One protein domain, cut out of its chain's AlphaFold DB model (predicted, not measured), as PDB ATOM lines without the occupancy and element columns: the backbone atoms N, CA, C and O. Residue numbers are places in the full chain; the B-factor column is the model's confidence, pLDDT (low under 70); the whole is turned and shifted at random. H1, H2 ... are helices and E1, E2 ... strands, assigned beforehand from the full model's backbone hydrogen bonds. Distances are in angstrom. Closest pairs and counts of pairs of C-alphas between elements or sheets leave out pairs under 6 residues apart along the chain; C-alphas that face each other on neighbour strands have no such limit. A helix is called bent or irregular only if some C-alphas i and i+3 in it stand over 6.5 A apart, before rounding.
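What this domain is: This is residues 3 to 150 of the 627 residues of an uncharacterized protein of Clostridium sp. ATCC BAA-442 (UniProt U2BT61). A four-stranded sheet has helix H4 packed slantwise over one face, and three helices H1, H2 and H3, their centres in a triangle, lengthen the body beyond the last residues of H4. At the opposite end of the long axis the link from E3 to E4 sticks out with residues 126 to 131. The printed part has 148 residues with four named helices and four named strands, in the chain order H1 H2 H3 E1 E2 H4 E3 E4; the sheet is mixed, in the order E1 E2 E3 E4, and the class is mixed, helices and strands. It is compact, with a radius of gyration of the C-alphas of 16.9 A, yet elongated, spanning 58 by 31 by 29 A.

How they stand to each other: In the sheet, E1, residues 63 to 68, and E2, residues 72 to 77, form an antiparallel hairpin, with N 67 and O 74 at 2.9 A, within hydrogen-bond range. E3, residues 115 to 120, is parallel to E2, with N 75 and O 117 at 2.8 A. E4, residues 137 to 141, forms an antiparallel hairpin with E3, with N 138 and O 118 at 2.8 A. H4, residues 94 to 109, is on the sheet at a height of 8.9 A; its closest C-alphas to E3 are those of Arg 99 and Ile 118, 6.6 A apart. E2, H4 and E3 form a strand-helix-strand unit, two parallel neighbour strands with a helix between, with a right-handed crossover. H3, residues 40 to 60, is on the same face over E1, at a height of 14.9 A; H3 and H4 with the sheet make two layers, helices on one face. The hub is H2, residues 26 to 37. It touches H4 at a shallow tilt of 27 degrees, the same way, closest at the C-alphas of Arg 34 and Gln 108, 4.9 A. H2 and H3 form a helical hairpin, with the C-alphas of Leu 36 and Tyr 46 closest at 5.3 A. H1, residues 14 to 23, touches H3, closest at the C-alphas of Val 18 and Ala 49, 5.1 A. The four helices form an up and down bundle, each running against the one before. Every O i to N i+4 pair is within hydrogen-bond range in H1 and H2; the counts are 14 of 17 in H3 and 11 of 12 in H4.

Where its parts are: H1 begins at C-alpha 14, (105.004, -42.178, 36.484), and is 14.4 A long; H2 is 16.6 A. H3 is 29.4 A, with a kink of 35 degrees near residue 47, and irregular, C-alphas 41 and 44 being 8.0 A apart. H4 is 23.0 A. E1, E2 and E3 are 13.7, 16.6 and 16.8 A; E4, 13.8 A, ends at C-alpha 141, (113.190, -38.381, 66.509).

The domain as a whole: The two C-alphas farthest apart, those of Lys 7 and Leu 129, are 58.7 A apart. The printed part has no cut. The links E2 to H4 and E3 to E4 are long, 16 residues each. The mean pLDDT of the printed part is 84.3; it is under 70 in residues 82 to 92, 128 to 130 and 147 to 150 of this model.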
ATOM      1  N   LYS A   3     122.759 -46.404  47.598       70.81
ATOM      2  CA  LYS A   3     123.959 -46.249  48.462       70.81
ATOM      3  C   LYS A   3     125.308 -46.557  47.790       70.81
ATOM      4  O   LYS A   3     126.349 -46.412  48.416       70.81
ATOM      5  N   ARG A   4     125.291 -47.072  46.556       71.94
ATOM      6  CA  ARG A   4     126.485 -47.343  45.738       71.94
ATOM      7  C   ARG A   4     126.583 -46.377  44.549       71.94
ATOM      8  O   ARG A   4     127.228 -46.722  43.563       71.94
ATOM      9  N   ASP A   5     125.851 -45.262  44.599       72.25
ATOM     10  CA  ASP A   5     125.771 -44.220  43.567       72.25
ATOM     11  C   ASP A   5     125.454 -44.752  42.161       72.25
ATOM     12  O   ASP A   5     125.872 -44.210  41.136       72.25
ATOM     13  N   ARG A   6     124.688 -45.849  42.090       76.81
ATOM     14  CA  ARG A   6     124.245 -46.419  40.816       76.81
ATOM     15  C   ARG A   6     122.932 -45.785  40.386       76.81
ATOM     16  O   ARG A   6     121.920 -45.934  41.073       76.81
ATOM     17  N   LYS A   7     122.947 -45.150  39.212       73.69
ATOM     18  CA  LYS A   7     121.732 -44.699  38.528       73.69
ATOM     19  C   LYS A   7     120.865 -45.907  38.169       73.69
ATOM     20  O   LYS A   7     121.377 -46.918  37.687       73.69
ATOM     21  N   VAL A   8     119.571 -45.786  38.430       75.94
ATOM     22  CA  VAL A   8     118.550 -46.773  38.082       75.94
ATOM     23  C   VAL A   8     117.555 -46.065  37.179       75.94
ATOM     24  O   VAL A   8     117.089 -44.982  37.519       75.94
ATOM     25  N   THR A   9     117.260 -46.671  36.035       74.88
ATOM     26  CA  THR A   9     116.195 -46.227  35.138       74.88
ATOM     27  C   THR A   9     115.108 -47.285  35.197       74.88
ATOM     28  O   THR A   9     115.370 -48.445  34.872       74.88
ATOM     29  N   LEU A  10     113.917 -46.910  35.655       78.69
ATOM     30  CA  LEU A  10     112.758 -47.794  35.620       78.69
ATOM     31  C   LEU A  10     112.120 -47.721  34.222       78.69
ATOM     32  O   LEU A  10     112.037 -46.630  33.662       78.69
ATOM     33  N   PRO A  11     111.681 -48.849  33.638       81.38
ATOM     34  CA  PRO A  11     111.051 -48.867  32.317       81.38
ATOM     35  C   PRO A  11     109.585 -48.391  32.332       81.38
ATOM     36  O   PRO A  11     108.932 -48.432  31.294       81.38
ATOM     37  N   PHE A  12     109.073 -47.977  33.493       83.31
ATOM     38  CA  PHE A  12     107.671 -47.641  33.729       83.31
ATOM     39  C   PHE A  12     107.457 -46.129  33.729       83.31
ATOM     40  O   PHE A  12     108.328 -45.371  34.170       83.31
ATOM     41  N   LYS A  13     106.286 -45.690  33.266       87.00
ATOM     42  CA  LYS A  13     105.869 -44.283  33.382       87.00
ATOM     43  C   LYS A  13     105.443 -43.955  34.814       87.00
ATOM     44  O   LYS A  13     105.051 -44.846  35.563       87.00
ATOM     45  N   VAL A  14     105.455 -42.666  35.167       86.25
ATOM     46  CA  VAL A  14     105.004 -42.178  36.484       86.25
ATOM     47  C   VAL A  14     103.595 -42.689  36.810       86.25
ATOM     48  O   VAL A  14     103.401 -43.293  37.860       86.25
ATOM     49  N   ASP A  15     102.650 -42.564  35.874       87.75
ATOM     50  CA  ASP A  15     101.260 -43.006  36.064       87.75
ATOM     51  C   ASP A  15     101.133 -44.518  36.330       87.75
ATOM     52  O   ASP A  15     100.302 -44.950  37.129       87.75
ATOM     53  N   GLU A  16     101.973 -45.342  35.694       88.00
ATOM     54  CA  GLU A  16     101.980 -46.802  35.885       88.00
ATOM     55  C   GLU A  16     102.493 -47.175  37.284       88.00
ATOM     56  O   GLU A  16     101.936 -48.058  37.945       88.00
ATOM     57  N   ILE A  17     103.529 -46.471  37.755       86.44
ATOM     58  CA  ILE A  17     104.087 -46.632  39.105       86.44
ATOM     59  C   ILE A  17     103.036 -46.246  40.149       86.44
ATOM     60  O   ILE A  17     102.752 -47.025  41.058       86.44
ATOM     61  N   VAL A  18     102.421 -45.076  39.985       88.94
ATOM     62  CA  VAL A  18     101.385 -44.549  40.878       88.94
ATOM     63  C   VAL A  18     100.174 -45.481  40.939       88.94
ATOM     64  O   VAL A  18      99.710 -45.814  42.028       88.94
ATOM     65  N   THR A  19      99.702 -45.974  39.792       89.25
ATOM     66  CA  THR A  19      98.580 -46.929  39.731       89.25
ATOM     67  C   THR A  19      98.906 -48.224  40.478       89.25
ATOM     68  O   THR A  19      98.067 -48.753  41.207       89.25
ATOM     69  N   SER A  20     100.140 -48.720  40.344       86.25
ATOM     70  CA  SER A  20     100.590 -49.931  41.041       86.25
ATOM     71  C   SER A  20     100.654 -49.730  42.559       86.25
ATOM     72  O   SER A  20     100.250 -50.610  43.315       86.25
ATOM     73  N   ILE A  21     101.119 -48.561  43.004       87.56
ATOM     74  CA  ILE A  21     101.173 -48.172  44.423       87.56
ATOM     75  C   ILE A  21      99.762 -48.022  44.999       87.56
ATOM     76  O   ILE A  21      99.493 -48.480  46.108       87.56
ATOM     77  N   TYR A  22      98.833 -47.436  44.242       86.50
ATOM     78  CA  TYR A  22      97.446 -47.311  44.676       86.50
ATOM     79  C   TYR A  22      96.758 -48.675  44.836       86.50
ATOM     80  O   TYR A  22      95.975 -48.844  45.764       86.50
ATOM     81  N   ALA A  23      97.077 -49.656  43.987       85.88
ATOM     82  CA  ALA A  23      96.482 -50.994  44.034       85.88
ATOM     83  C   ALA A  23      97.114 -51.945  45.073       85.88
ATOM     84  O   ALA A  23      96.475 -52.918  45.472       85.88
ATOM     85  N   GLY A  24      98.365 -51.711  45.487       85.12
ATOM     86  CA  GLY A  24      99.099 -52.596  46.401       85.12
ATOM     87  C   GLY A  24      98.606 -52.547  47.852       85.12
ATOM     88  O   GLY A  24      97.761 -51.744  48.216       85.12
ATOM     89  N   GLU A  25      99.151 -53.368  48.746       86.06
ATOM     90  CA  GLU A  25      98.894 -53.219  50.191       86.06
ATOM     91  C   GLU A  25      99.622 -51.992  50.771       86.06
ATOM     92  O   GLU A  25     100.647 -51.570  50.230       86.06
ATOM     93  N   LEU A  26      99.143 -51.438  51.897       87.56
ATOM     94  CA  LEU A  26      99.709 -50.214  52.489       87.56
ATOM     95  C   LEU A  26     101.221 -50.316  52.768       87.56
ATOM     96  O   LEU A  26     101.982 -49.444  52.357       87.56
ATOM     97  N   GLN A  27     101.679 -51.383  53.436       86.94
ATOM     98  CA  GLN A  27     103.091 -51.501  53.831       86.94
ATOM     99  C   GLN A  27     104.038 -51.732  52.636       86.94
ATOM    100  O   GLN A  27     104.997 -50.970  52.510       86.94
ATOM    101  N   PRO A  28     103.796 -52.700  51.725       85.75
ATOM    102  CA  PRO A  28     104.632 -52.869  50.533       85.75
ATOM    103  C   PRO A  28     104.675 -51.623  49.644       85.75
ATOM    104  O   PRO A  28     105.721 -51.297  49.083       85.75
ATOM    105  N   SER A  29     103.558 -50.902  49.539       90.38
ATOM    106  CA  SER A  29     103.482 -49.658  48.769       90.38
ATOM    107  C   SER A  29     104.319 -48.550  49.412       90.38
ATOM    108  O   SER A  29     105.076 -47.878  48.714       90.38
ATOM    109  N   ALA A  30     104.283 -48.414  50.742       89.56
ATOM    110  CA  ALA A  30     105.156 -47.493  51.470       89.56
ATOM    111  C   ALA A  30     106.646 -47.855  51.294       89.56
ATOM    112  O   ALA A  30     107.473 -46.980  51.023       89.56
ATOM    113  N   ASP A  31     106.997 -49.144  51.360       86.88
ATOM    114  CA  ASP A  31     108.365 -49.623  51.117       86.88
ATOM    115  C   ASP A  31     108.825 -49.347  49.668       86.88
ATOM    116  O   ASP A  31     109.986 -48.995  49.433       86.88
ATOM    117  N   ALA A  32     107.922 -49.445  48.686       87.56
ATOM    118  CA  ALA A  32     108.201 -49.071  47.300       87.56
ATOM    119  C   ALA A  32     108.456 -47.559  47.156       87.56
ATOM    120  O   ALA A  32     109.442 -47.169  46.524       87.56
ATOM    121  N   ILE A  33     107.638 -46.716  47.800       90.94
ATOM    122  CA  ILE A  33     107.812 -45.251  47.841       90.94
ATOM    123  C   ILE A  33     109.176 -44.882  48.436       90.94
ATOM    124  O   ILE A  33     109.896 -44.055  47.867       90.94
ATOM    125  N   ARG A  34     109.602 -45.557  49.512       88.50
ATOM    126  CA  ARG A  34     110.950 -45.393  50.081       88.50
ATOM    127  C   ARG A  34     112.045 -45.671  49.053       88.50
ATOM    128  O   ARG A  34     113.063 -44.975  49.019       88.50
ATOM    129  N   GLY A  35     111.855 -46.704  48.236       85.44
ATOM    130  CA  GLY A  35     112.754 -47.046  47.139       85.44
ATOM    131  C   GLY A  35     112.868 -45.925  46.106       85.44
ATOM    132  O   GLY A  35     113.985 -45.603  45.700       85.44
ATOM    133  N   LEU A  36     111.745 -45.304  45.729       88.88
ATOM    134  CA  LEU A  36     111.719 -44.152  44.818       88.88
ATOM    135  C   LEU A  36     112.482 -42.958  45.410       88.88
ATOM    136  O   LEU A  36     113.336 -42.390  44.732       88.88
ATOM    137  N   PHE A  37     112.262 -42.651  46.693       88.88
ATOM    138  CA  PHE A  37     112.935 -41.554  47.402       88.88
ATOM    139  C   PHE A  37     114.469 -41.667  47.392       88.88
ATOM    140  O   PHE A  37     115.179 -40.678  47.235       88.88
ATOM    141  N   GLU A  38     115.018 -42.872  47.572       86.12
ATOM    142  CA  GLU A  38     116.476 -43.075  47.631       86.12
ATOM    143  C   GLU A  38     117.177 -42.826  46.277       86.12
ATOM    144  O   GLU A  38     118.409 -42.799  46.212       86.12
ATOM    145  N   HIS A  39     116.420 -42.635  45.193       85.50
ATOM    146  CA  HIS A  39     116.930 -42.401  43.849       85.50
ATOM    147  C   HIS A  39     116.539 -41.000  43.342       85.50
ATOM    148  O   HIS A  39     115.422 -40.822  42.868       85.50
ATOM    149  N   PRO A  40     117.474 -40.025  43.293       83.50
ATOM    150  CA  PRO A  40     117.172 -38.654  42.857       83.50
ATOM    151  C   PRO A  40     116.553 -38.541  41.455       83.50
ATOM    152  O   PRO A  40     115.827 -37.605  41.162       83.50
ATOM    153  N   ALA A  41     116.822 -39.506  40.569       84.25
ATOM    154  CA  ALA A  41     116.242 -39.541  39.224       84.25
ATOM    155  C   ALA A  41     114.741 -39.903  39.193       84.25
ATOM    156  O   ALA A  41     114.135 -39.826  38.130       84.25
ATOM    157  N   LEU A  42     114.167 -40.334  40.320       87.69
ATOM    158  CA  LEU A  42     112.774 -40.772  40.459       87.69
ATOM    159  C   LEU A  42     111.956 -39.840  41.373       87.69
ATOM    160  O   LEU A  42     110.869 -40.214  41.803       87.69
ATOM    161  N   GLU A  43     112.459 -38.635  41.665       88.44
ATOM    162  CA  GLU A  43     111.826 -37.671  42.579       88.44
ATOM    163  C   GLU A  43     110.390 -37.311  42.165       88.44
ATOM    164  O   GLU A  43     109.490 -37.300  42.999       88.44
ATOM    165  N   GLU A  44     110.148 -37.122  40.865       89.56
ATOM    166  CA  GLU A  44     108.808 -36.863  40.323       89.56
ATOM    167  C   GLU A  44     107.837 -38.021  40.609       89.56
ATOM    168  O   GLU A  44     106.707 -37.804  41.040       89.56
ATOM    169  N   SER A  45     108.293 -39.267  40.433       90.12
ATOM    170  CA  SER A  45     107.484 -40.456  40.735       90.12
ATOM    171  C   SER A  45     107.235 -40.625  42.228       90.12
ATOM    172  O   SER A  45     106.173 -41.098  42.618       90.12
ATOM    173  N   TYR A  46     108.209 -40.251  43.059       92.25
ATOM    174  CA  TYR A  46     108.079 -40.274  44.511       92.25
ATOM    175  C   TYR A  46     106.989 -39.306  44.990       92.25
ATOM    176  O   TYR A  46     106.087 -39.739  45.702       92.25
ATOM    177  N   LEU A  47     107.028 -38.038  44.565       92.19
ATOM    178  CA  LEU A  47     106.048 -37.030  44.992       92.19
ATOM    179  C   LEU A  47     104.621 -37.421  44.586       92.19
ATOM    180  O   LEU A  47     103.735 -37.467  45.436       92.19
ATOM    181  N   ALA A  48     104.424 -37.815  43.324       91.81
ATOM    182  CA  ALA A  48     103.116 -38.244  42.828       91.81
ATOM    183  C   ALA A  48     102.573 -39.483  43.568       91.81
ATOM    184  O   ALA A  48     101.375 -39.588  43.831       91.81
ATOM    185  N   ALA A  49     103.451 -40.428  43.920       92.50
ATOM    186  CA  ALA A  49     103.067 -41.616  44.670       92.50
ATOM    187  C   ALA A  49     102.699 -41.309  46.127       92.50
ATOM    188  O   ALA A  49     101.765 -41.917  46.648       92.50
ATOM    189  N   VAL A  50     103.410 -40.384  46.782       92.88
ATOM    190  CA  VAL A  50     103.112 -39.964  48.160       92.88
ATOM    191  C   VAL A  50     101.728 -39.331  48.243       92.88
ATOM    192  O   VAL A  50     100.954 -39.729  49.110       92.88
ATOM    193  N   ASP A  51     101.392 -38.412  47.337       90.81
ATOM    194  CA  ASP A  51     100.115 -37.686  47.378       90.81
ATOM    195  C   ASP A  51      98.914 -38.645  47.319       90.81
ATOM    196  O   ASP A  51      98.048 -38.637  48.196       90.81
ATOM    197  N   ILE A  52      98.917 -39.560  46.347       90.94
ATOM    198  CA  ILE A  52      97.844 -40.551  46.167       90.94
ATOM    199  C   ILE A  52      97.821 -41.581  47.302       90.94
ATOM    200  O   ILE A  52      96.751 -42.014  47.741       90.94
ATOM    201  N   PHE A  53      98.991 -41.970  47.810       93.06
ATOM    202  CA  PHE A  53      99.067 -42.888  48.939       93.06
ATOM    203  C   PHE A  53      98.510 -42.262  50.223       93.06
ATOM    204  O   PHE A  53      97.833 -42.952  50.982       93.06
ATOM    205  N   VAL A  54      98.741 -40.968  50.467       92.25
ATOM    206  CA  VAL A  54      98.209 -40.257  51.642       92.25
ATOM    207  C   VAL A  54      96.685 -40.165  51.593       92.25
ATOM    208  O   VAL A  54      96.044 -40.433  52.608       92.25
ATOM    209  N   GLU A  55      96.087 -39.858  50.439       89.50
ATOM    210  CA  GLU A  55      94.620 -39.856  50.296       89.50
ATOM    211  C   GLU A  55      94.011 -41.219  50.641       89.50
ATOM    212  O   GLU A  55      93.011 -41.313  51.357       89.50
ATOM    213  N   ARG A  56      94.648 -42.290  50.164       90.75
ATOM    214  CA  ARG A  56      94.240 -43.660  50.465       90.75
ATOM    215  C   ARG A  56      94.435 -44.005  51.941       90.75
ATOM    216  O   ARG A  56      93.528 -44.563  52.556       90.75
ATOM    217  N   LEU A  57      95.582 -43.644  52.515       91.38
ATOM    218  CA  LEU A  57      95.903 -43.866  53.924       91.38
ATOM    219  C   LEU A  57      94.874 -43.190  54.836       91.38
ATOM    220  O   LEU A  57      94.435 -43.805  55.804       91.38
ATOM    221  N   ILE A  58      94.466 -41.957  54.510       90.31
ATOM    222  CA  ILE A  58      93.465 -41.208  55.278       90.31
ATOM    223  C   ILE A  58      92.152 -41.987  55.372       90.31
ATOM    224  O   ILE A  58      91.603 -42.111  56.467       90.31
ATOM    225  N   ARG A  59      91.695 -42.555  54.251       85.56
ATOM    226  CA  ARG A  59      90.444 -43.321  54.173       85.56
ATOM    227  C   ARG A  59      90.548 -44.681  54.857       85.56
ATOM    228  O   ARG A  59      89.715 -45.002  55.696       85.56
ATOM    229  N   GLU A  60      91.564 -45.475  54.518       87.25
ATOM    230  CA  GLU A  60      91.689 -46.856  55.016       87.25
ATOM    231  C   GLU A  60      92.004 -46.933  56.514       87.25
ATOM    232  O   GLU A  60      91.612 -47.893  57.171       87.25
ATOM    233  N   MET A  61      92.707 -45.936  57.060       87.12
ATOM    234  CA  MET A  61      93.100 -45.906  58.474       87.12
ATOM    235  C   MET A  61      92.234 -44.967  59.324       87.12
ATOM    236  O   MET A  61      92.592 -44.725  60.473       87.12
ATOM    237  N   GLN A  62      91.139 -44.419  58.777       88.38
ATOM    238  CA  GLN A  62      90.252 -43.463  59.460       88.38
ATOM    239  C   GLN A  62      91.032 -42.322  60.144       88.38
ATOM    240  O   GLN A  62      90.909 -42.058  61.345       88.38
ATOM    241  N   VAL A  63      91.899 -41.660  59.374       91.25
ATOM    242  CA  VAL A  63      92.729 -40.553  59.868       91.25
ATOM    243  C   VAL A  63      91.866 -39.305  60.041       91.25
ATOM    244  O   VAL A  63      91.145 -38.930  59.118       91.25
ATOM    245  N   LEU A  64      91.975 -38.664  61.206       90.19
ATOM    246  CA  LEU A  64      91.251 -37.451  61.604       90.19
ATOM    247  C   LEU A  64      92.069 -36.176  61.373       90.19
ATOM    248  O   LEU A  64      91.520 -35.147  60.990       90.19
ATOM    249  N   THR A  65      93.385 -36.244  61.598       91.69
ATOM    250  CA  THR A  65      94.306 -35.140  61.287       91.69
ATOM    251  C   THR A  65      95.583 -35.679  60.676       91.69
ATOM    252  O   THR A  65      96.092 -36.725  61.094       91.69
ATOM    253  N   PHE A  66      96.103 -34.964  59.689       92.50
ATOM    254  CA  PHE A  66      97.340 -35.314  59.014       92.50
ATOM    255  C   PHE A  66      98.063 -34.043  58.592       92.50
ATOM    256  O   PHE A  66      97.645 -33.358  57.655       92.50
ATOM    257  N   SER A  67      99.193 -33.742  59.218       91.75
ATOM    258  CA  SER A  67      99.983 -32.556  58.902       91.75
ATOM    259  C   SER A  67     101.421 -32.929  58.564       91.75
ATOM    260  O   SER A  67     102.022 -33.820  59.160       91.75
ATOM    261  N   VAL A  68     101.969 -32.241  57.563       91.31
ATOM    262  CA  VAL A  68     103.360 -32.390  57.130       91.31
ATOM    263  C   VAL A  68     103.980 -31.001  57.137       91.31
ATOM    264  O   VAL A  68     103.589 -30.138  56.352       91.31
ATOM    265  N   THR A  69     104.924 -30.774  58.043       91.62
ATOM    266  CA  THR A  69     105.698 -29.530  58.145       91.62
ATOM    267  C   THR A  69     107.102 -29.737  57.569       91.62
ATOM    268  O   THR A  69     107.394 -30.791  56.996       91.62
ATOM    269  N   SER A  70     107.995 -28.744  57.668       87.25
ATOM    270  CA  SER A  70     109.405 -28.904  57.280       87.25
ATOM    271  C   SER A  70     110.066 -30.062  58.025       87.25
ATOM    272  O   SER A  70     110.710 -30.898  57.382       87.25
ATOM    273  N   ASP A  71     109.811 -30.154  59.330       90.12
ATOM    274  CA  ASP A  71     110.584 -30.981  60.259       90.12
ATOM    275  C   ASP A  71     109.791 -32.168  60.826       90.12
ATOM    276  O   ASP A  71     110.386 -33.171  61.226       90.12
ATOM    277  N   GLU A  72     108.459 -32.112  60.799       92.81
ATOM    278  CA  GLU A  72     107.579 -33.084  61.457       92.81
ATOM    279  C   GLU A  72     106.455 -33.582  60.542       92.81
ATOM    280  O   GLU A  72     105.926 -32.842  59.707       92.81
ATOM    281  N   VAL A  73     106.066 -34.843  60.733       93.56
ATOM    282  CA  VAL A  73     104.808 -35.409  60.229       93.56
ATOM    283  C   VAL A  73     103.963 -35.833  61.422       93.56
ATOM    284  O   VAL A  73     104.409 -36.677  62.196       93.56
ATOM    285  N   SER A  74     102.750 -35.293  61.539       92.81
ATOM    286  CA  SER A  74     101.799 -35.630  62.601       92.81
ATOM    287  C   SER A  74     100.554 -36.303  62.025       92.81
ATOM    288  O   SER A  74     100.000 -35.856  61.020       92.81
ATOM    289  N   CYS A  75     100.099 -37.371  62.679       93.81
ATOM    290  CA  CYS A  75      98.927 -38.149  62.295       93.81
ATOM    291  C   CYS A  75      98.093 -38.529  63.527       93.81
ATOM    292  O   CYS A  75      98.607 -39.143  64.467       93.81
ATOM    293  N   LYS A  76      96.792 -38.224  63.499       94.38
ATOM    294  CA  LYS A  76      95.819 -38.727  64.483       94.38
ATOM    295  C   LYS A  76      94.769 -39.571  63.795       94.38
ATOM    296  O   LYS A  76      94.186 -39.107  62.817       94.38
ATOM    297  N   PHE A  77      94.505 -40.775  64.291       92.88
ATOM    298  CA  PHE A  77      93.566 -41.691  63.641       92.88
ATOM    299  C   PHE A  77      92.816 -42.582  64.629       92.88
ATOM    300  O   PHE A  77      93.229 -42.743  65.782       92.88
ATOM    301  N   ILE A  78      91.709 -43.152  64.155       90.19
ATOM    302  CA  ILE A  78      90.862 -44.069  64.917       90.19
ATOM    303  C   ILE A  78      91.353 -45.502  64.650       90.19
ATOM    304  O   ILE A  78      91.223 -45.991  63.527       90.19
ATOM    305  N   PRO A  79      91.941 -46.209  65.633       88.00
ATOM    306  CA  PRO A  79      92.290 -47.610  65.444       88.00
ATOM    307  C   PRO A  79      91.014 -48.464  65.460       88.00
ATOM    308  O   PRO A  79      90.124 -48.187  66.268       88.00
ATOM    309  N   PRO A  80      90.916 -49.520  64.637       80.81
ATOM    310  CA  PRO A  80      89.784 -50.437  64.693       80.81
ATOM    311  C   PRO A  80      89.801 -51.250  65.993       80.81
ATOM    312  O   PRO A  80      90.867 -51.600  66.521       80.81
ATOM    313  N   LEU A  81      88.612 -51.576  66.495       71.12
ATOM    314  CA  LEU A  81      88.446 -52.468  67.642       71.12
ATOM    315  C   LEU A  81      88.744 -53.918  67.239       71.12
ATOM    316  O   LEU A  81      88.638 -54.309  66.075       71.12
ATOM    317  N   SER A  82      89.095 -54.752  68.217       61.22
ATOM    318  CA  SER A  82      89.338 -56.185  67.998       61.22
ATOM    319  C   SER A  82      88.105 -56.946  67.497       61.22
ATOM    320  O   SER A  82      88.246 -58.026  66.936       61.22
ATOM    321  N   THR A  83      86.905 -56.394  67.696       56.81
ATOM    322  CA  THR A  83      85.639 -56.897  67.141       56.81
ATOM    323  C   THR A  83      85.448 -56.529  65.668       56.81
ATOM    324  O   THR A  83      84.710 -57.213  64.967       56.81
ATOM    325  N   GLU A  84      86.121 -55.480  65.188       56.16
ATOM    326  CA  GLU A  84      85.989 -54.941  63.827       56.16
ATOM    327  C   GLU A  84      87.021 -55.551  62.864       56.16
ATOM    328  O   GLU A  84      86.785 -55.622  61.660       56.16
ATOM    329  N   THR A  85      88.176 -56.004  63.373       58.09
ATOM    330  CA  THR A  85      89.258 -56.560  62.543       58.09
ATOM    331  C   THR A  85      90.001 -57.709  63.216       58.09
ATOM    332  O   THR A  85      90.294 -57.678  64.411       58.09
ATOM    333  N   THR A  86      90.386 -58.712  62.421       57.56
ATOM    334  CA  THR A  86      91.233 -59.816  62.883       57.56
ATOM    335  C   THR A  86      92.658 -59.314  63.116       57.56
ATOM    336  O   THR A  86      93.449 -59.151  62.185       57.56
ATOM    337  N   ILE A  87      92.994 -59.052  64.374       59.84
ATOM    338  CA  ILE A  87      94.359 -58.734  64.802       59.84
ATOM    339  C   ILE A  87      95.156 -60.051  64.880       59.84
ATOM    340  O   ILE A  87      94.592 -61.072  65.279       59.84
ATOM    341  N   PRO A  88      96.459 -60.081  64.532       59.78
ATOM    342  CA  PRO A  88      97.272 -61.281  64.707       59.78
ATOM    343  C   PRO A  88      97.204 -61.786  66.156       59.78
ATOM    344  O   PRO A  88      97.442 -61.001  67.078       59.78
ATOM    345  N   GLU A  89      96.951 -63.087  66.349       50.94
ATOM    346  CA  GLU A  89      96.717 -63.734  67.659       50.94
ATOM    347  C   GLU A  89      97.812 -63.453  68.710       50.94
ATOM    348  O   GLU A  89      97.564 -63.498  69.911       50.94
ATOM    349  N   ASN A  90      99.027 -63.110  68.271       54.06
ATOM    350  CA  ASN A  90     100.175 -62.819  69.137       54.06
ATOM    351  C   ASN A  90     100.271 -61.351  69.606       54.06
ATOM    352  O   ASN A  90     101.237 -60.980  70.285       54.06
ATOM    353  N   THR A  91      99.318 -60.493  69.241       58.31
ATOM    354  CA  THR A  91      99.360 -59.064  69.573       58.31
ATOM    355  C   THR A  91      98.940 -58.837  71.021       58.31
ATOM    356  O   THR A  91      97.769 -58.917  71.364       58.31
ATOM    357  N   LYS A  92      99.909 -58.526  71.889       61.78
ATOM    358  CA  LYS A  92      99.656 -58.281  73.322       61.78
ATOM    359  C   LYS A  92      99.045 -56.911  73.627       61.78
ATOM    360  O   LYS A  92      98.430 -56.752  74.672       61.78
ATOM    361  N   ASN A  93      99.273 -55.922  72.761       78.88
ATOM    362  CA  ASN A  93      98.784 -54.555  72.928       78.88
ATOM    363  C   ASN A  93      98.363 -53.985  71.565       78.88
ATOM    364  O   ASN A  93      99.205 -53.720  70.702       78.88
ATOM    365  N   THR A  94      97.055 -53.797  71.392       81.81
ATOM    366  CA  THR A  94      96.433 -53.282  70.165       81.81
ATOM    367  C   THR A  94      96.874 -51.854  69.844       81.81
ATOM    368  O   THR A  94      97.205 -51.560  68.695       81.81
ATOM    369  N   ASN A  95      96.971 -50.982  70.853       87.31
ATOM    370  CA  ASN A  95      97.405 -49.594  70.672       87.31
ATOM    371  C   ASN A  95      98.849 -49.542  70.164       87.31
ATOM    372  O   ASN A  95      99.154 -48.886  69.167       87.31
ATOM    373  N   GLN A  96      99.741 -50.313  70.795       87.31
ATOM    374  CA  GLN A  96     101.130 -50.403  70.351       87.31
ATOM    375  C   GLN A  96     101.225 -50.912  68.907       87.31
ATOM    376  O   GLN A  96     102.004 -50.363  68.129       87.31
ATOM    377  N   TYR A  97     100.446 -51.932  68.543       87.38
ATOM    378  CA  TYR A  97     100.439 -52.481  67.188       87.38
ATOM    379  C   TYR A  97     100.074 -51.425  66.138       87.38
ATOM    380  O   TYR A  97     100.855 -51.195  65.212       87.38
ATOM    381  N   TRP A  98      98.948 -50.730  66.309       88.25
ATOM    382  CA  TRP A  98      98.494 -49.720  65.349       88.25
ATOM    383  C   TRP A  98      99.449 -48.531  65.249       88.25
ATOM    384  O   TRP A  98      99.763 -48.075  64.148       88.25
ATOM    385  N   ARG A  99      99.991 -48.085  66.384       90.69
ATOM    386  CA  ARG A  99     100.990 -47.012  66.446       90.69
ATOM    387  C   ARG A  99     102.272 -47.369  65.696       90.69
ATOM    388  O   ARG A  99     102.792 -46.548  64.946       90.69
ATOM    389  N   ILE A 100     102.782 -48.588  65.885       88.56
ATOM    390  CA  ILE A 100     103.989 -49.058  65.190       88.56
ATOM    391  C   ILE A 100     103.712 -49.283  63.703       88.56
ATOM    392  O   ILE A 100     104.542 -48.900  62.885       88.56
ATOM    393  N   LYS A 101     102.538 -49.806  63.333       88.62
ATOM    394  CA  LYS A 101     102.139 -49.954  61.927       88.62
ATOM    395  C   LYS A 101     102.101 -48.603  61.207       88.62
ATOM    396  O   LYS A 101     102.671 -48.469  60.130       88.62
ATOM    397  N   MET A 102     101.495 -47.585  61.821       91.56
ATOM    398  CA  MET A 102     101.480 -46.232  61.257       91.56
ATOM    399  C   MET A 102     102.894 -45.629  61.195       91.56
ATOM    400  O   MET A 102     103.271 -45.061  60.174       91.56
ATOM    401  N   LEU A 103     103.722 -45.816  62.232       90.88
ATOM    402  CA  LEU A 103     105.127 -45.386  62.218       90.88
ATOM    403  C   LEU A 103     105.908 -46.024  61.062       90.88
ATOM    404  O   LEU A 103     106.696 -45.348  60.399       90.88
ATOM    405  N   ASP A 104     105.702 -47.321  60.840       88.88
ATOM    406  CA  ASP A 104     106.374 -48.090  59.800       88.88
ATOM    407  C   ASP A 104     105.972 -47.653  58.391       88.88
ATOM    408  O   ASP A 104     106.799 -47.758  57.491       88.88
ATOM    409  N   ILE A 105     104.771 -47.105  58.208       91.19
ATOM    410  CA  ILE A 105     104.338 -46.471  56.959       91.19
ATOM    411  C   ILE A 105     104.950 -45.066  56.837       91.19
ATOM    412  O   ILE A 105     105.661 -44.776  55.873       91.19
ATOM    413  N   LEU A 106     104.749 -44.196  57.835       92.38
ATOM    414  CA  LEU A 106     105.161 -42.787  57.766       92.38
ATOM    415  C   LEU A 106     106.677 -42.611  57.635       92.38
ATOM    416  O   LEU A 106     107.128 -41.720  56.917       92.38
ATOM    417  N   LYS A 107     107.484 -43.473  58.268       90.50
ATOM    418  CA  LYS A 107     108.952 -43.416  58.140       90.50
ATOM    419  C   LYS A 107     109.444 -43.745  56.725       90.50
ATOM    420  O   LYS A 107     110.566 -43.370  56.387       90.50
ATOM    421  N   GLN A 108     108.647 -44.483  55.948       89.56
ATOM    422  CA  GLN A 108     108.969 -44.852  54.571       89.56
ATOM    423  C   GLN A 108     108.553 -43.751  53.601       89.56
ATOM    424  O   GLN A 108     109.313 -43.448  52.683       89.56
ATOM    425  N   LEU A 109     107.395 -43.131  53.855       91.19
ATOM    426  CA  LEU A 109     106.904 -41.981  53.097       91.19
ATOM    427  C   LEU A 109     107.769 -40.739  53.317       91.19
ATOM    428  O   LEU A 109     108.113 -40.089  52.347       91.19
ATOM    429  N   TYR A 110     108.147 -40.442  54.565       91.81
ATOM    430  CA  TYR A 110     108.846 -39.206  54.938       91.81
ATOM    431  C   TYR A 110     110.154 -39.467  55.699       91.81
ATOM    432  O   TYR A 110     110.309 -39.132  56.883       91.81
ATOM    433  N   PRO A 111     111.131 -40.102  55.047       87.00
ATOM    434  CA  PRO A 111     112.372 -40.524  55.685       87.00
ATOM    435  C   PRO A 111     113.298 -39.370  56.089       87.00
ATOM    436  O   PRO A 111     114.194 -39.542  56.925       87.00
ATOM    437  N   GLU A 112     113.149 -38.206  55.469       89.12
ATOM    438  CA  GLU A 112     113.954 -37.022  55.731       89.12
ATOM    439  C   GLU A 112     113.560 -36.318  57.030       89.12
ATOM    440  O   GLU A 112     114.466 -35.808  57.695       89.12
ATOM    441  N   LYS A 113     112.279 -36.380  57.418       92.00
ATOM    442  CA  LYS A 113     111.686 -35.626  58.533       92.00
ATOM    443  C   LYS A 113     112.330 -35.955  59.867       92.00
ATOM    444  O   LYS A 113     112.618 -37.119  60.165       92.00
ATOM    445  N   GLU A 114     112.527 -34.932  60.686       92.69
ATOM    446  CA  GLU A 114     113.195 -35.032  61.979       92.69
ATOM    447  C   GLU A 114     112.306 -35.715  63.025       92.69
ATOM    448  O   GLU A 114     112.795 -36.587  63.750       92.69
ATOM    449  N   TYR A 115     110.996 -35.447  63.007       94.00
ATOM    450  CA  TYR A 115     110.006 -35.993  63.946       94.00
ATOM    451  C   TYR A 115     108.815 -36.666  63.240       94.00
ATOM    452  O   TYR A 115     108.488 -36.342  62.099       94.00
ATOM    453  N   ILE A 116     108.259 -37.696  63.886       94.25
ATOM    454  CA  ILE A 116     107.013 -38.367  63.491       94.25
ATOM    455  C   ILE A 116     106.168 -38.493  64.751       94.25
ATOM    456  O   ILE A 116     106.615 -39.118  65.726       94.25
ATOM    457  N   ASP A 117     104.957 -37.957  64.663       94.81
ATOM    458  CA  ASP A 117     104.015 -37.811  65.758       94.81
ATOM    459  C   ASP A 117     102.745 -38.586  65.420       94.81
ATOM    460  O   ASP A 117     102.144 -38.420  64.359       94.81
ATOM    461  N   ILE A 118     102.378 -39.519  66.295       94.94
ATOM    462  CA  ILE A 118     101.231 -40.405  66.107       94.94
ATOM    463  C   ILE A 118     100.414 -40.427  67.391       94.94
ATOM    464  O   ILE A 118     100.951 -40.704  68.466       94.94
ATOM    465  N   GLU A 119      99.112 -40.198  67.274       94.62
ATOM    466  CA  GLU A 119      98.163 -40.276  68.383       94.62
ATOM    467  C   GLU A 119      96.913 -41.065  67.966       94.62
ATOM    468  O   GLU A 119      96.299 -40.812  66.930       94.62
ATOM    469  N   LEU A 120      96.558 -42.066  68.769       93.19
ATOM    470  CA  LEU A 120      95.346 -42.863  68.613       93.19
ATOM    471  C   LEU A 120      94.199 -42.191  69.365       93.19
ATOM    472  O   LEU A 120      94.359 -41.834  70.534       93.19
ATOM    473  N   ILE A 121      93.047 -42.060  68.711       92.06
ATOM    474  CA  ILE A 121      91.837 -41.447  69.273       92.06
ATOM    475  C   ILE A 121      90.772 -42.524  69.505       92.06
ATOM    476  O   ILE A 121      90.655 -43.459  68.714       92.06
ATOM    477  N   GLY A 122      89.996 -42.411  70.588       87.25
ATOM    478  CA  GLY A 122      88.926 -43.367  70.898       87.25
ATOM    479  C   GLY A 122      89.410 -44.667  71.549       87.25
ATOM    480  O   GLY A 122      88.800 -45.717  71.362       87.25
ATOM    481  N   VAL A 123      90.529 -44.621  72.277       87.94
ATOM    482  CA  VAL A 123      91.139 -45.796  72.935       87.94
ATOM    483  C   VAL A 123      91.032 -45.770  74.460       87.94
ATOM    484  O   VAL A 123      91.296 -46.784  75.105       87.94
ATOM    485  N   ASP A 124      90.641 -44.637  75.049       85.81
ATOM    486  CA  ASP A 124      90.508 -44.472  76.501       85.81
ATOM    487  C   ASP A 124      89.096 -44.840  76.970       85.81
ATOM    488  O   ASP A 124      88.308 -43.987  77.361       85.81
ATOM    489  N   LEU A 125      88.736 -46.116  76.816       83.50
ATOM    490  CA  LEU A 125      87.359 -46.602  77.003       83.50
ATOM    491  C   LEU A 125      87.058 -47.064  78.434       83.50
ATOM    492  O   LEU A 125      85.903 -47.205  78.810       83.50
ATOM    493  N   LEU A 126      88.092 -47.333  79.234       78.06
ATOM    494  CA  LEU A 126      87.960 -47.933  80.568       78.06
ATOM    495  C   LEU A 126      88.396 -46.980  81.687       78.06
ATOM    496  O   LEU A 126      88.646 -47.411  82.817       78.06
ATOM    497  N   ARG A 127      88.469 -45.678  81.387       76.38
ATOM    498  CA  ARG A 127      88.880 -44.650  82.343       76.38
ATOM    499  C   ARG A 127      87.985 -44.619  83.580       76.38
ATOM    500  O   ARG A 127      88.499 -44.460  84.685       76.38
ATOM    501  N   ASP A 128      86.685 -44.852  83.405       68.56
ATOM    502  CA  ASP A 128      85.703 -44.928  84.497       68.56
ATOM    503  C   ASP A 128      86.022 -46.058  85.490       68.56
ATOM    504  O   ASP A 128      85.732 -45.955  86.677       68.56
ATOM    505  N   LEU A 129      86.680 -47.123  85.019       65.88
ATOM    506  CA  LEU A 129      87.137 -48.250  85.840       65.88
ATOM    507  C   LEU A 129      88.544 -48.022  86.424       65.88
ATOM    508  O   LEU A 129      89.150 -48.941  86.977       65.88
ATOM    509  N   GLY A 130      89.098 -46.816  86.267       67.38
ATOM    510  CA  GLY A 130      90.459 -46.472  86.678       67.38
ATOM    511  C   GLY A 130      91.552 -47.093  85.801       67.38
ATOM    512  O   GLY A 130      92.698 -47.187  86.244       67.38
ATOM    513  N   ILE A 131      91.219 -47.546  84.586       73.44
ATOM    514  CA  ILE A 131      92.167 -48.150  83.643       73.44
ATOM    515  C   ILE A 131      92.496 -47.127  82.554       73.44
ATOM    516  O   ILE A 131      91.677 -46.846  81.685       73.44
ATOM    517  N   GLU A 132      93.715 -46.587  82.591       78.50
ATOM    518  CA  GLU A 132      94.197 -45.614  81.605       78.50
ATOM    519  C   GLU A 132      94.626 -46.282  80.287       78.50
ATOM    520  O   GLU A 132      95.268 -47.342  80.282       78.50
ATOM    521  N   ALA A 133      94.356 -45.625  79.154       82.75
ATOM    522  CA  ALA A 133      94.873 -46.052  77.856       82.75
ATOM    523  C   ALA A 133      96.404 -45.931  77.757       82.75
ATOM    524  O   ALA A 133      96.977 -44.845  77.634       82.75
ATOM    525  N   LEU A 134      97.083 -47.073  77.698       84.94
ATOM    526  CA  LEU A 134      98.525 -47.138  77.465       84.94
ATOM    527  C   LEU A 134      98.867 -47.119  75.968       84.94
ATOM    528  O   LEU A 134      98.088 -47.554  75.121       84.94
ATOM    529  N   ASP A 135     100.068 -46.629  75.649       85.56
ATOM    530  CA  ASP A 135     100.665 -46.658  74.304       85.56
ATOM    531  C   ASP A 135      99.860 -45.976  73.183       85.56
ATOM    532  O   ASP A 135     100.031 -46.303  72.012       85.56
ATOM    533  N   HIS A 136      99.024 -44.991  73.509       88.94
ATOM    534  CA  HIS A 136      98.197 -44.292  72.522       88.94
ATOM    535  C   HIS A 136      98.901 -43.114  71.819       88.94
ATOM    536  O   HIS A 136      98.430 -42.673  70.779       88.94
ATOM    537  N   LYS A 137     100.044 -42.626  72.330       92.50
ATOM    538  CA  LYS A 137     100.852 -41.553  71.708       92.50
ATOM    539  C   LYS A 137     102.272 -42.016  71.381       92.50
ATOM    540  O   LYS A 137     102.828 -42.884  72.066       92.50
ATOM    541  N   LEU A 138     102.873 -41.430  70.351       92.25
ATOM    542  CA  LEU A 138     104.276 -41.585  69.970       92.25
ATOM    543  C   LEU A 138     104.801 -40.273  69.388       92.25
ATOM    544  O   LEU A 138     104.182 -39.709  68.502       92.25
ATOM    545  N   HIS A 139     105.982 -39.865  69.843       93.38
ATOM    546  CA  HIS A 139     106.776 -38.784  69.265       93.38
ATOM    547  C   HIS A 139     108.212 -39.301  69.125       93.38
ATOM    548  O   HIS A 139     108.851 -39.643  70.131       93.38
ATOM    549  N   ILE A 140     108.710 -39.458  67.893       92.19
ATOM    550  CA  ILE A 140     110.004 -40.116  67.647       92.19
ATOM    551  C   ILE A 140     110.931 -39.341  66.705       92.19
ATOM    552  O   ILE A 140     110.687 -39.173  65.506       92.19
ATOM    553  N   HIS A 141     112.088 -38.973  67.256       93.00
ATOM    554  CA  HIS A 141     113.190 -38.381  66.509       93.00
ATOM    555  C   HIS A 141     113.830 -39.384  65.535       93.00
ATOM    556  O   HIS A 141     114.040 -40.556  65.870       93.00
ATOM    557  N   LYS A 142     114.235 -38.909  64.355       88.75
ATOM    558  CA  LYS A 142     114.847 -39.684  63.265       88.75
ATOM    559  C   LYS A 142     115.999 -40.593  63.696       88.75
ATOM    560  O   LYS A 142     116.058 -41.738  63.264       88.75
ATOM    561  N   SER A 143     116.887 -40.131  64.579       86.31
ATOM    562  CA  SER A 143     118.034 -40.929  65.060       86.31
ATOM    563  C   SER A 143     117.641 -42.177  65.859       86.31
ATOM    564  O   SER A 143     118.437 -43.106  65.969       86.31
ATOM    565  N   LYS A 144     116.425 -42.205  66.415       85.56
ATOM    566  CA  LYS A 144     115.881 -43.348  67.157       85.56
ATOM    567  C   LYS A 144     115.071 -44.291  66.264       85.56
ATOM    568  O   LYS A 144     114.619 -45.327  66.743       85.56
ATOM    569  N   ARG A 145     114.880 -43.954  64.982       82.88
ATOM    570  CA  ARG A 145     114.153 -44.796  64.029       82.88
ATOM    571  C   ARG A 145     115.087 -45.903  63.532       82.88
ATOM    572  O   ARG A 145     116.125 -45.598  62.939       82.88
ATOM    573  N   PRO A 146     114.766 -47.182  63.771       70.31
ATOM    574  CA  PRO A 146     115.623 -48.277  63.348       70.31
ATOM    575  C   PRO A 146     115.702 -48.328  61.821       70.31
ATOM    576  O   PRO A 146     114.685 -48.312  61.126       70.31
ATOM    577  N   ASN A 147     116.926 -48.415  61.304       67.19
ATOM    578  CA  ASN A 147     117.180 -48.540  59.877       67.19
ATOM    579  C   ASN A 147     117.094 -50.017  59.475       67.19
ATOM    580  O   ASN A 147     118.063 -50.766  59.616       67.19
ATOM    581  N   THR A 148     115.914 -50.446  59.034       67.00
ATOM    582  CA  THR A 148     115.571 -51.865  58.851       67.00
ATOM    583  C   THR A 148     116.523 -52.596  57.902       67.00
ATOM    584  O   THR A 148     116.954 -53.699  58.225       67.00
ATOM    585  N   TRP A 149     116.965 -51.965  56.808       67.00
ATOM    586  CA  TRP A 149     117.802 -52.638  55.802       67.00
ATOM    587  C   TRP A 149     119.206 -53.035  56.301       67.00
ATOM    588  O   TRP A 149     119.741 -54.060  55.876       67.00
ATOM    589  N   VAL A 150     119.827 -52.255  57.201       65.81
ATOM    590  CA  VAL A 150     121.158 -52.591  57.757       65.81
ATOM    591  C   VAL A 150     121.044 -53.807  58.668       65.81
ATOM    592  O   VAL A 150     121.856 -54.731  58.595       65.81
TER     593      VAL A 150